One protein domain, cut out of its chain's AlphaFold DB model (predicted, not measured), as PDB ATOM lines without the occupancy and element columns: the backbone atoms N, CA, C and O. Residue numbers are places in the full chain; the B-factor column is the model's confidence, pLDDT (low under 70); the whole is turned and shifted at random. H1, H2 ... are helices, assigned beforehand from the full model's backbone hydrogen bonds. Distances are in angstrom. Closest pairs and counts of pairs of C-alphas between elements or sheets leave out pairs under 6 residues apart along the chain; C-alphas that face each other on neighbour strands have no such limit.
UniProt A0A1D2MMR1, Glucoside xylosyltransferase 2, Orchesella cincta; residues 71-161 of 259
ATOM      1  N   LYS A  71     268.383 254.993 467.694       29.06
ATOM      2  CA  LYS A  71     269.013 254.500 468.952       29.06
ATOM      3  C   LYS A  71     270.301 253.705 468.666       29.06
ATOM      4  O   LYS A  71     270.427 253.112 467.606       29.06
ATOM      5  N   LYS A  72     271.228 253.708 469.641       34.50
ATOM      6  CA  LYS A  72     272.471 252.903 469.749       34.50
ATOM      7  C   LYS A  72     272.945 252.244 468.448       34.50
ATOM      8  O   LYS A  72     272.540 251.127 468.162       34.50
ATOM      9  N   ARG A  73     273.828 252.925 467.723       33.34
ATOM     10  CA  ARG A  73     274.846 252.367 466.816       33.34
ATOM     11  C   ARG A  73     275.540 253.555 466.154       33.34
ATOM     12  O   ARG A  73     274.877 254.489 465.685       33.34
ATOM     13  N   CYS A  74     276.862 253.590 466.252       30.36
ATOM     14  CA  CYS A  74     277.673 254.478 465.433       30.36
ATOM     15  C   CYS A  74     277.779 253.878 464.022       30.36
ATOM     16  O   CYS A  74     277.328 252.769 463.739       30.36
ATOM     17  N   ALA A  75     278.318 254.679 463.124       31.12
ATOM     18  CA  ALA A  75     278.586 254.389 461.730       31.12
ATOM     19  C   ALA A  75     279.996 254.986 461.497       31.12
ATOM     20  O   ALA A  75     280.343 255.937 462.193       31.12
ATOM     21  N   PHE A  76     280.906 254.532 460.642       38.09
ATOM     22  CA  PHE A  76     280.902 253.712 459.436       38.09
ATOM     23  C   PHE A  76     282.284 253.057 459.283       38.09
ATOM     24  O   PHE A  76     283.218 253.592 459.862       38.09
ATOM     25  N   VAL A  77     282.423 252.012 458.449       34.56
ATOM     26  CA  VAL A  77     283.630 251.626 457.677       34.56
ATOM     27  C   VAL A  77     283.261 250.490 456.693       34.56
ATOM     28  O   VAL A  77     282.571 249.565 457.094       34.56
ATOM     29  N   ARG A  78     283.735 250.475 455.438       38.03
ATOM     30  CA  ARG A  78     283.811 249.247 454.608       38.03
ATOM     31  C   ARG A  78     285.051 249.288 453.720       38.03
ATOM     32  O   ARG A  78     285.367 250.325 453.145       38.03
ATOM     33  N   LEU A  79     285.697 248.135 453.555       37.69
ATOM     34  CA  LEU A  79     286.078 247.656 452.227       37.69
ATOM     35  C   LEU A  79     285.692 246.185 452.101       37.69
ATOM     36  O   LEU A  79     285.664 245.468 453.096       37.69
ATOM     37  N   PHE A  80     285.403 245.745 450.882       41.09
ATOM     38  CA  PHE A  80     285.393 244.326 450.551       41.09
ATOM     39  C   PHE A  80     286.783 243.947 450.059       41.09
ATOM     40  O   PHE A  80     287.272 244.536 449.099       41.09
ATOM     41  N   MET A  81     287.387 242.945 450.689       38.25
ATOM     42  CA  MET A  81     288.296 242.055 449.976       38.25
ATOM     43  C   MET A  81     287.508 240.780 449.666       38.25
ATOM     44  O   MET A  81     286.707 240.364 450.505       38.25
ATOM     45  N   PRO A  82     287.657 240.188 448.475       40.22
ATOM     46  CA  PRO A  82     286.864 239.028 448.100       40.22
ATOM     47  C   PRO A  82     287.135 237.825 449.000       40.22
ATOM     48  O   PRO A  82     288.227 237.680 449.555       40.22
ATOM     49  N   ASP A  83     286.155 236.924 449.078       41.88
ATOM     50  CA  ASP A  83     286.254 235.660 449.823       41.88
ATOM     51  C   ASP A  83     287.455 234.812 449.370       41.88
ATOM     52  O   ASP A  83     288.004 234.041 450.149       41.88
ATOM     53  N   GLN A  84     287.907 235.012 448.126       40.66
ATOM     54  CA  GLN A  84     289.014 234.298 447.488       40.66
ATOM     55  C   GLN A  84     290.341 235.087 447.483       40.66
ATOM     56  O   GLN A  84     291.308 234.653 446.857       40.66
ATOM     57  N   TYR A  85     290.419 236.250 448.150       45.59
ATOM     58  CA  TYR A  85     291.666 237.018 448.201       45.59
ATOM     59  C   TYR A  85     292.689 236.321 449.096       45.59
ATOM     60  O   TYR A  85     292.508 236.237 450.311       45.59
ATOM     61  N   ASN A  86     293.755 235.865 448.439       48.47
ATOM     62  CA  ASN A  86     294.992 235.291 448.955       48.47
ATOM     63  C   ASN A  86     295.269 235.687 450.417       48.47
ATOM     64  O   ASN A  86     295.656 236.830 450.693       48.47
ATOM     65  N   ASP A  87     295.102 234.727 451.334       55.03
ATOM     66  CA  ASP A  87     295.306 234.887 452.781       55.03
ATOM     67  C   ASP A  87     296.636 235.567 453.122       55.03
ATOM     68  O   ASP A  87     296.741 236.232 454.145       55.03
ATOM     69  N   LYS A  88     297.633 235.502 452.231       49.53
ATOM     70  CA  LYS A  88     298.933 236.161 452.381       49.53
ATOM     71  C   LYS A  88     298.881 237.690 452.440       49.53
ATOM     72  O   LYS A  88     299.601 238.252 453.254       49.53
ATOM     73  N   LEU A  89     298.077 238.388 451.624       52.34
ATOM     74  CA  LEU A  89     298.038 239.865 451.681       52.34
ATOM     75  C   LEU A  89     297.238 240.342 452.899       52.34
ATOM     76  O   LEU A  89     297.622 241.289 453.576       52.34
ATOM     77  N   HIS A  90     296.150 239.639 453.205       58.97
ATOM     78  CA  HIS A  90     295.351 239.891 454.398       58.97
ATOM     79  C   HIS A  90     296.166 239.631 455.680       58.97
ATOM     80  O   HIS A  90     296.202 240.479 456.569       58.97
ATOM     81  N   SER A  91     296.899 238.514 455.729       57.44
ATOM     82  CA  SER A  91     297.859 238.181 456.789       57.44
ATOM     83  C   SER A  91     299.050 239.148 456.824       57.44
ATOM     84  O   SER A  91     299.508 239.502 457.897       57.44
ATOM     85  N   ALA A  92     299.516 239.690 455.697       58.66
ATOM     86  CA  ALA A  92     300.540 240.739 455.716       58.66
ATOM     87  C   ALA A  92     300.015 242.075 456.280       58.66
ATOM     88  O   ALA A  92     300.752 242.808 456.936       58.66
ATOM     89  N   CYS A  93     298.743 242.410 456.030       61.62
ATOM     90  CA  CYS A  93     298.143 243.660 456.495       61.62
ATOM     91  C   CYS A  93     297.718 243.613 457.967       61.62
ATOM     92  O   CYS A  93     297.950 244.585 458.689       61.62
ATOM     93  N   PHE A  94     297.090 242.519 458.399       63.06
ATOM     94  CA  PHE A  94     296.553 242.373 459.752       63.06
ATOM     95  C   PHE A  94     297.263 241.307 460.587       63.06
ATOM     96  O   PHE A  94     297.140 241.355 461.796       63.06
ATOM     97  N   GLY A  95     298.046 240.390 460.019       71.88
ATOM     98  CA  GLY A  95     298.739 239.348 460.790       71.88
ATOM     99  C   GLY A  95     297.811 238.687 461.808       71.88
ATOM    100  O   GLY A  95     296.725 238.234 461.447       71.88
ATOM    101  N   ASP A  96     298.227 238.743 463.074       77.69
ATOM    102  CA  ASP A  96     297.452 238.279 464.229       77.69
ATOM    103  C   ASP A  96     296.712 239.412 464.971       77.69
ATOM    104  O   ASP A  96     296.091 239.170 466.008       77.69
ATOM    105  N   ILE A  97     296.765 240.664 464.486       85.81
ATOM    106  CA  ILE A  97     296.027 241.766 465.117       85.81
ATOM    107  C   ILE A  97     294.532 241.715 464.770       85.81
ATOM    108  O   ILE A  97     294.165 241.416 463.631       85.81
ATOM    109  N   PRO A  98     293.643 242.056 465.723       90.62
ATOM    110  CA  PRO A  98     292.208 242.052 465.483       90.62
ATOM    111  C   PRO A  98     291.784 243.013 464.371       90.62
ATOM    112  O   PRO A  98     292.317 244.112 464.217       90.62
ATOM    113  N   TYR A  99     290.768 242.612 463.617       86.75
ATOM    114  CA  TYR A  99     290.181 243.408 462.544       86.75
ATOM    115  C   TYR A  99     288.689 243.120 462.414       86.75
ATOM    116  O   TYR A  99     288.202 242.087 462.875       86.75
ATOM    117  N   VAL A 100     287.943 244.014 461.767       85.88
ATOM    118  CA  VAL A 100     286.505 243.814 461.544       85.88
ATOM    119  C   VAL A 100     286.286 242.660 460.557       85.88
ATOM    120  O   VAL A 100     286.649 242.791 459.391       85.88
ATOM    121  N   PRO A 101     285.667 241.534 460.947       80.44
ATOM    122  CA  PRO A 101     285.476 240.420 460.023       80.44
ATOM    123  C   PRO A 101     284.521 240.772 458.863       80.44
ATOM    124  O   PRO A 101     283.612 241.583 459.055       80.44
ATOM    125  N   PRO A 102     284.672 240.137 457.684       76.62
ATOM    126  CA  PRO A 102     285.603 239.039 457.411       76.62
ATOM    127  C   PRO A 102     287.012 239.465 456.971       76.62
ATOM    128  O   PRO A 102     287.893 238.613 456.964       76.62
ATOM    129  N   LYS A 103     287.247 240.724 456.576       72.38
ATOM    130  CA  LYS A 103     288.506 241.129 455.902       72.38
ATOM    131  C   LYS A 103     289.071 242.483 456.341       72.38
ATOM    132  O   LYS A 103     289.969 243.040 455.711       72.38
ATOM    133  N   GLY A 104     288.502 243.036 457.398       79.44
ATOM    134  CA  GLY A 104     288.743 244.393 457.830       79.44
ATOM    135  C   GLY A 104     287.952 245.397 457.008       79.44
ATOM    136  O   GLY A 104     287.117 245.072 456.163       79.44
ATOM    137  N   VAL A 105     288.204 246.660 457.298       75.88
ATOM    138  CA  VAL A 105     287.462 247.782 456.740       75.88
ATOM    139  C   VAL A 105     288.412 248.929 456.369       75.88
ATOM    140  O   VAL A 105     289.444 249.102 457.012       75.88
ATOM    141  N   ASN A 106     288.121 249.702 455.316       78.50
ATOM    142  CA  ASN A 106     289.007 250.774 454.835       78.50
ATOM    143  C   ASN A 106     288.588 252.158 455.331       78.50
ATOM    144  O   ASN A 106     287.417 252.520 455.260       78.50
ATOM    145  N   SER A 107     289.565 252.949 455.770       78.19
ATOM    146  CA  SER A 107     289.351 254.296 456.311       78.19
ATOM    147  C   SER A 107     289.271 255.402 455.250       78.19
ATOM    148  O   SER A 107     289.147 256.569 455.610       78.19
ATOM    149  N   GLY A 108     289.319 255.067 453.955       73.75
ATOM    150  CA  GLY A 108     289.292 256.043 452.861       73.75
ATOM    151  C   GLY A 108     288.004 256.861 452.797       73.75
ATOM    152  O   GLY A 108     288.052 258.047 452.486       73.75
ATOM    153  N   VAL A 109     286.867 256.252 453.149       72.25
ATOM    154  CA  VAL A 109     285.585 256.949 453.298       72.25
ATOM    155  C   VAL A 109     284.961 256.571 454.632       72.25
ATOM    156  O   VAL A 109     284.515 255.442 454.847       72.25
ATOM    157  N   LEU A 110     284.934 257.549 455.534       71.44
ATOM    158  CA  LEU A 110     284.361 257.450 456.867       71.44
ATOM    159  C   LEU A 110     283.409 258.618 457.068       71.44
ATOM    160  O   LEU A 110     283.821 259.776 457.104       71.44
ATOM    161  N   LEU A 111     282.135 258.313 457.249       64.12
ATOM    162  CA  LEU A 111     281.191 259.286 457.772       64.12
ATOM    163  C   LEU A 111     281.245 259.150 459.299       64.12
ATOM    164  O   LEU A 111     281.255 258.047 459.832       64.12
ATOM    165  N   MET A 112     281.380 260.254 460.026       66.06
ATOM    166  CA  MET A 112     281.677 260.206 461.460       66.06
ATOM    167  C   MET A 112     280.660 261.031 462.235       66.06
ATOM    168  O   MET A 112     280.603 262.250 462.089       66.06
ATOM    169  N   ASN A 113     279.884 260.383 463.109       69.50
ATOM    170  CA  ASN A 113     279.039 261.107 464.057       69.50
ATOM    171  C   ASN A 113     279.894 261.579 465.240       69.50
ATOM    172  O   ASN A 113     280.012 260.903 466.264       69.50
ATOM    173  N   LEU A 114     280.503 262.754 465.087       65.25
ATOM    174  CA  LEU A 114     281.476 263.274 466.047       65.25
ATOM    175  C   LEU A 114     280.874 263.502 467.440       65.25
ATOM    176  O   LEU A 114     281.578 263.398 468.442       65.25
ATOM    177  N   THR A 115     279.576 263.800 467.528       69.00
ATOM    178  CA  THR A 115     278.885 263.974 468.814       69.00
ATOM    179  C   THR A 115     278.805 262.658 469.580       69.00
ATOM    180  O   THR A 115     279.212 262.616 470.741       69.00
ATOM    181  N   LYS A 116     278.376 261.570 468.927       73.56
ATOM    182  CA  LYS A 116     278.344 260.230 469.533       73.56
ATOM    183  C   LYS A 116     279.740 259.694 469.833       73.56
ATOM    184  O   LYS A 116     279.940 259.076 470.869       73.56
ATOM    185  N   MET A 117     280.710 259.937 468.955       75.38
ATOM    186  CA  MET A 117     282.091 259.506 469.186       75.38
ATOM    187  C   MET A 117     282.683 260.177 470.432       75.38
ATOM    188  O   MET A 117     283.293 259.500 471.256       75.38
ATOM    189  N   ARG A 118     282.446 261.482 470.627       78.31
ATOM    190  CA  ARG A 118     282.869 262.178 471.851       78.31
ATOM    191  C   ARG A 118     282.160 261.650 473.096       78.31
ATOM    192  O   ARG A 118     282.839 261.364 474.074       78.31
ATOM    193  N   SER A 119     280.835 261.475 473.066       80.44
ATOM    194  CA  SER A 119     280.101 260.957 474.234       80.44
ATOM    195  C   SER A 119     280.459 259.507 474.574       80.44
ATOM    196  O   SER A 119     280.380 259.119 475.734       80.44
ATOM    197  N   TYR A 120     280.888 258.724 473.584       82.19
ATOM    198  CA  TYR A 120     281.414 257.372 473.768       82.19
ATOM    199  C   TYR A 120     282.839 257.343 474.357       82.19
ATOM    200  O   TYR A 120     283.302 256.295 474.795       82.19
ATOM    201  N   GLY A 121     283.557 258.471 474.365       82.88
ATOM    202  CA  GLY A 121     284.969 258.500 474.752       82.88
ATOM    203  C   GLY A 121     285.889 257.875 473.698       82.88
ATOM    204  O   GLY A 121     286.888 257.248 474.041       82.88
ATOM    205  N   TRP A 122     285.553 258.038 472.411       81.81
ATOM    206  CA  TRP A 122     286.284 257.462 471.275       81.81
ATOM    207  C   TRP A 122     287.793 257.729 471.316       81.81
ATOM    208  O   TRP A 122     288.576 256.828 471.040       81.81
ATOM    209  N   GLU A 123     288.209 258.941 471.686       81.69
ATOM    210  CA  GLU A 123     289.626 259.312 471.774       81.69
ATOM    211  C   GLU A 123     290.393 258.427 472.763       81.69
ATOM    212  O   GLU A 123     291.407 257.835 472.400       81.69
ATOM    213  N   ASN A 124     289.856 258.244 473.971       83.25
ATOM    214  CA  ASN A 124     290.464 257.381 474.982       83.25
ATOM    215  C   ASN A 124     290.562 255.933 474.493       83.25
ATOM    216  O   ASN A 124     291.576 255.278 474.718       83.25
ATOM    217  N   LYS A 125     289.545 255.446 473.771       87.75
ATOM    218  CA  LYS A 125     289.550 254.099 473.184       87.75
ATOM    219  C   LYS A 125     290.592 253.941 472.083       87.75
ATOM    220  O   LYS A 125     291.290 252.934 472.042       87.75
ATOM    221  N   VAL A 126     290.747 254.941 471.222       84.00
ATOM    222  CA  VAL A 126     291.804 254.969 470.203       84.00
ATOM    223  C   VAL A 126     293.189 254.954 470.850       84.00
ATOM    224  O   VAL A 126     294.045 254.189 470.411       84.00
ATOM    225  N   LEU A 127     293.405 255.745 471.906       83.75
ATOM    226  CA  LEU A 127     294.669 255.772 472.649       83.75
ATOM    227  C   LEU A 127     294.953 254.436 473.347       83.75
ATOM    228  O   LEU A 127     296.083 253.955 473.307       83.75
ATOM    229  N   GLU A 128     293.934 253.808 473.936       89.69
ATOM    230  CA  GLU A 128     294.024 252.474 474.540       89.69
ATOM    231  C   GLU A 128     294.468 251.427 473.504       89.69
ATOM    232  O   GLU A 128     295.444 250.708 473.726       89.69
ATOM    233  N   ILE A 129     293.824 251.395 472.331       90.00
ATOM    234  CA  ILE A 129     294.222 250.510 471.227       90.00
ATOM    235  C   ILE A 129     295.648 250.809 470.763       90.00
ATOM    236  O   ILE A 129     296.449 249.887 470.607       90.00
ATOM    237  N   PHE A 130     295.999 252.078 470.561       85.44
ATOM    238  CA  PHE A 130     297.343 252.441 470.132       85.44
ATOM    239  C   PHE A 130     298.402 251.955 471.132       85.44
ATOM    240  O   PHE A 130     299.371 251.310 470.737       85.44
ATOM    241  N   ASN A 131     298.196 252.182 472.429       86.81
ATOM    242  CA  ASN A 131     299.136 251.764 473.470       86.81
ATOM    243  C   ASN A 131     299.280 250.238 473.562       86.81
ATOM    244  O   ASN A 131     300.390 249.741 473.754       86.81
ATOM    245  N   ASN A 132     298.184 249.497 473.379       91.56
ATOM    246  CA  ASN A 132     298.183 248.037 473.469       91.56
ATOM    247  C   ASN A 132     298.823 247.359 472.247       91.56
ATOM    248  O   ASN A 132     299.480 246.332 472.398       91.56
ATOM    249  N   TYR A 133     298.662 247.928 471.048       87.00
ATOM    250  CA  TYR A 133     299.044 247.256 469.799       87.00
ATOM    251  C   TYR A 133     300.278 247.849 469.105       87.00
ATOM    252  O   TYR A 133     300.908 247.150 468.314       87.00
ATOM    253  N   SER A 134     300.694 249.082 469.423       82.50
ATOM    254  CA  SER A 134     301.841 249.752 468.769       82.50
ATOM    255  C   SER A 134     303.185 249.038 468.944       82.50
ATOM    256  O   SER A 134     304.104 249.263 468.162       82.50
ATOM    257  N   LYS A 135     303.314 248.167 469.952       84.50
ATOM    258  CA  LYS A 135     304.531 247.373 470.191       84.50
ATOM    259  C   LYS A 135     304.623 246.113 469.330       84.50
ATOM    260  O   LYS A 135     305.714 245.582 469.164       84.50
ATOM    261  N   ILE A 136     303.488 245.619 468.837       81.81
ATOM    262  CA  ILE A 136     303.388 244.335 468.121       81.81
ATOM    263  C   ILE A 136     302.915 244.496 466.678       81.81
ATOM    264  O   ILE A 136     303.000 243.558 465.891       81.81
ATOM    265  N   ALA A 137     302.431 245.682 466.315       77.31
ATOM    266  CA  ALA A 137     302.039 246.013 464.963       77.31
ATOM    267  C   ALA A 137     302.448 247.438 464.621       77.31
ATOM    268  O   ALA A 137     302.337 248.361 465.428       77.31
ATOM    269  N   ASP A 138     302.845 247.615 463.368       72.75
ATOM    270  CA  ASP A 138     302.950 248.936 462.787       72.75
ATOM    271  C   ASP A 138     301.546 249.544 462.638       72.75
ATOM    272  O   ASP A 138     300.751 249.092 461.805       72.75
ATOM    273  N   LEU A 139     301.256 250.554 463.460       72.50
ATOM    274  CA  LEU A 139     300.018 251.329 463.458       72.50
ATOM    275  C   LEU A 139     300.169 252.669 462.715       72.50
ATOM    276  O   LEU A 139     299.460 253.623 463.039       72.50
ATOM    277  N   PHE A 140     301.071 252.779 461.729       61.97
ATOM    278  CA  PHE A 140     301.118 253.939 460.836       61.97
ATOM    279  C   PHE A 140     299.785 254.084 460.078       61.97
ATOM    280  O   PHE A 140     299.536 253.442 459.060       61.97
ATOM    281  N   GLY A 141     298.916 254.956 460.594       69.50
ATOM    282  CA  GLY A 141     297.630 255.303 459.994       69.50
ATOM    283  C   GLY A 141     296.420 254.944 460.857       69.50
ATOM    284  O   GLY A 141     296.504 254.274 461.881       69.50
ATOM    285  N   ASP A 142     295.259 255.418 460.426       78.44
ATOM    286  CA  ASP A 142     293.988 255.238 461.127       78.44
ATOM    287  C   ASP A 142     293.366 253.851 460.898       78.44
ATOM    288  O   ASP A 142     292.763 253.292 461.813       78.44
ATOM    289  N   GLN A 143     293.549 253.263 459.710       81.94
ATOM    290  CA  GLN A 143     292.844 252.049 459.296       81.94
ATOM    291  C   GLN A 143     293.016 250.884 460.276       81.94
ATOM    292  O   GLN A 143     292.022 250.268 460.660       81.94
ATOM    293  N   LYS A 144     294.247 250.567 460.698       79.00
ATOM    294  CA  LYS A 144     294.495 249.438 461.611       79.00
ATOM    295  C   LYS A 144     293.910 249.685 462.996       79.00
ATOM    296  O   LYS A 144     293.241 248.810 463.527       79.00
ATOM    297  N   ILE A 145     294.087 250.889 463.538       88.06
ATOM    298  CA  ILE A 145     293.548 251.256 464.853       88.06
ATOM    299  C   ILE A 145     292.020 251.142 464.857       88.06
ATOM    300  O   ILE A 145     291.446 250.530 465.755       88.06
ATOM    301  N   ILE A 146     291.364 251.671 463.820       87.06
ATOM    302  CA  ILE A 146     289.908 251.591 463.656       87.06
ATOM    303  C   ILE A 146     289.452 250.134 463.532       87.06
ATOM    304  O   ILE A 146     288.455 249.754 464.140       87.06
ATOM    305  N   ASN A 147     290.181 249.307 462.781       87.56
ATOM    306  CA  ASN A 147     289.868 247.887 462.633       87.56
ATOM    307  C   ASN A 147     289.961 247.115 463.948       87.56
ATOM    308  O   ASN A 147     289.059 246.335 464.239       87.56
ATOM    309  N   ILE A 148     291.012 247.344 464.737       90.56
ATOM    310  CA  ILE A 148     291.181 246.694 466.038       90.56
ATOM    311  C   ILE A 148     290.069 247.145 466.989       90.56
ATOM    312  O   ILE A 148     289.414 246.310 467.604       90.56
ATOM    313  N   LEU A 149     289.804 248.453 467.082       90.12
ATOM    314  CA  LEU A 149     288.751 248.986 467.951       90.12
ATOM    315  C   LEU A 149     287.387 248.387 467.592       90.12
ATOM    316  O   LEU A 149     286.683 247.862 468.451       90.12
ATOM    317  N   LEU A 150     287.024 248.428 466.310       89.12
ATOM    318  CA  LEU A 150     285.723 247.958 465.839       89.12
ATOM    319  C   LEU A 150     285.617 246.435 465.762       89.12
ATOM    320  O   LEU A 150     284.505 245.932 465.660       89.12
ATOM    321  N   HIS A 151     286.723 245.690 465.839       90.50
ATOM    322  CA  HIS A 151     286.671 244.246 466.061       90.50
ATOM    323  C   HIS A 151     285.985 243.929 467.394       90.50
ATOM    324  O   HIS A 151     285.102 243.073 467.443       90.50
ATOM    325  N   PHE A 152     286.367 244.646 468.454       90.50
ATOM    326  CA  PHE A 152     285.777 244.485 469.783       90.50
ATOM    327  C   PHE A 152     284.433 245.207 469.910       90.50
ATOM    328  O   PHE A 152     283.536 244.726 470.592       90.50
ATOM    329  N   GLU A 153     284.258 246.314 469.188       87.19
ATOM    330  CA  GLU A 153     283.088 247.188 469.288       87.19
ATOM    331  C   GLU A 153     282.228 247.170 468.014       87.19
ATOM    332  O   GLU A 153     281.890 248.213 467.446       87.19
ATOM    333  N   ARG A 154     281.864 245.975 467.522       80.44
ATOM    334  CA  ARG A 154     281.152 245.826 466.232       80.44
ATOM    335  C   ARG A 154     279.808 246.549 466.171       80.44
ATOM    336  O   ARG A 154     279.394 246.974 465.097       80.44
ATOM    337  N   ASP A 155     279.146 246.743 467.308       80.31
ATOM    338  CA  ASP A 155     277.900 247.511 467.394       80.31
ATOM    339  C   ASP A 155     278.096 249.020 467.148       80.31
ATOM    340  O   ASP A 155     277.129 249.766 467.010       80.31
ATOM    341  N   LEU A 156     279.330 249.517 467.073       78.25
ATOM    342  CA  LEU A 156     279.617 250.900 466.690       78.25
ATOM    343  C   LEU A 156     279.748 251.080 465.174       78.25
ATOM    344  O   LEU A 156     280.016 252.192 464.718       78.25
ATOM    345  N   LEU A 157     279.581 250.012 464.394       77.94
ATOM    346  CA  LEU A 157     279.830 250.001 462.963       77.94
ATOM    347  C   LEU A 157     278.537 249.818 462.159       77.94
ATOM    348  O   LEU A 157     277.805 248.846 462.326       77.94
ATOM    349  N   LYS A 158     278.314 250.718 461.197       76.12
ATOM    350  CA  LYS A 158     277.309 250.573 460.137       76.12
ATOM    351  C   LYS A 158     277.987 250.639 458.773       76.12
ATOM    352  O   LYS A 158     278.688 251.597 458.472       76.12
ATOM    353  N   LEU A 159     277.795 249.617 457.953       73.00
ATOM    354  CA  LEU A 159     278.444 249.528 456.645       73.00
ATOM    355  C   LEU A 159     277.696 250.382 455.607       73.00
ATOM    356  O   LEU A 159     276.467 250.426 455.619       73.00
ATOM    357  N   ILE A 160     278.439 251.016 454.693       72.38
ATOM    358  CA  ILE A 160     277.894 251.573 453.439       72.38
ATOM    359  C   ILE A 160     278.150 250.628 452.269       72.38
ATOM    360  O   ILE A 160     279.082 249.820 452.335       72.38
ATOM    361  N   PRO A 161     277.351 250.718 451.192       79.69
ATOM    362  CA  PRO A 161     277.633 250.021 449.944       79.69
ATOM    363  C   PRO A 161     279.042 250.333 449.416       79.69
ATOM    364  O   PRO A 161     279.535 251.454 449.548       79.69
TER     365      PRO A 161
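Overview. This is residues 71 to 161 of the 259 residues of the protein "Glucoside xylosyltransferase 2" of Orchesella cincta (UniProt A0A1D2MMR1). The two longer helices, H3 and H4, cross in the middle, with short H1 and H2 at opposite ends of the longest axis. A long stretch with no named element, residues 71 to 86, runs along the longest axis on the side of H4 away from H3, and residues 103 to 110, within another such stretch of residues 95 to 113, lie on that side too. The class is all helix, but the four named helices, H1 to H4 in order, hold 37 of the 91 printed residues; no strand is named. The whole is compact, with radius of gyration of the C-alphas 13.1 A and spans of 38 by 33 by 19 A.

Along the chain. H3, residues 122 to 133, is 16.4 A long from C-alpha 122 at (286.284, 257.462, 471.275). H4, residues 142 to 152, spans 16.1 A and ends with C-alpha 152 at (285.777, 244.485, 469.783). H2 holds residues 114 to 119, and H1 residues 87 to 94.

Arrangement. H3 touches H4 with residues 125 to 130 alone, about perpendicular at 85 degrees; their closest C-alphas, of Ile 129 and Ile 145, are 6.5 A apart. H2 is close to H3 but not clearly touching, the closest C-alphas, of Met 117 and Glu 123, being 8.0 A apart. H1 is likewise close to H4 but not clearly touching, at 7.6 A between the C-alphas of Phe 94 and Lys 144. Every O i to N i+4 pair is within hydrogen-bond range in H1, H2 and H3; in H4, 6 of 7 are.

Size, cuts and confidence. The C-alphas farthest apart, of Asn 86 and Ser 119, are 39.0 A apart. The printed part has no cut; the link from H1 to H2 is long. Residues 71 to 94, 111 to 115 and 140 to 141 have pLDDT under 70.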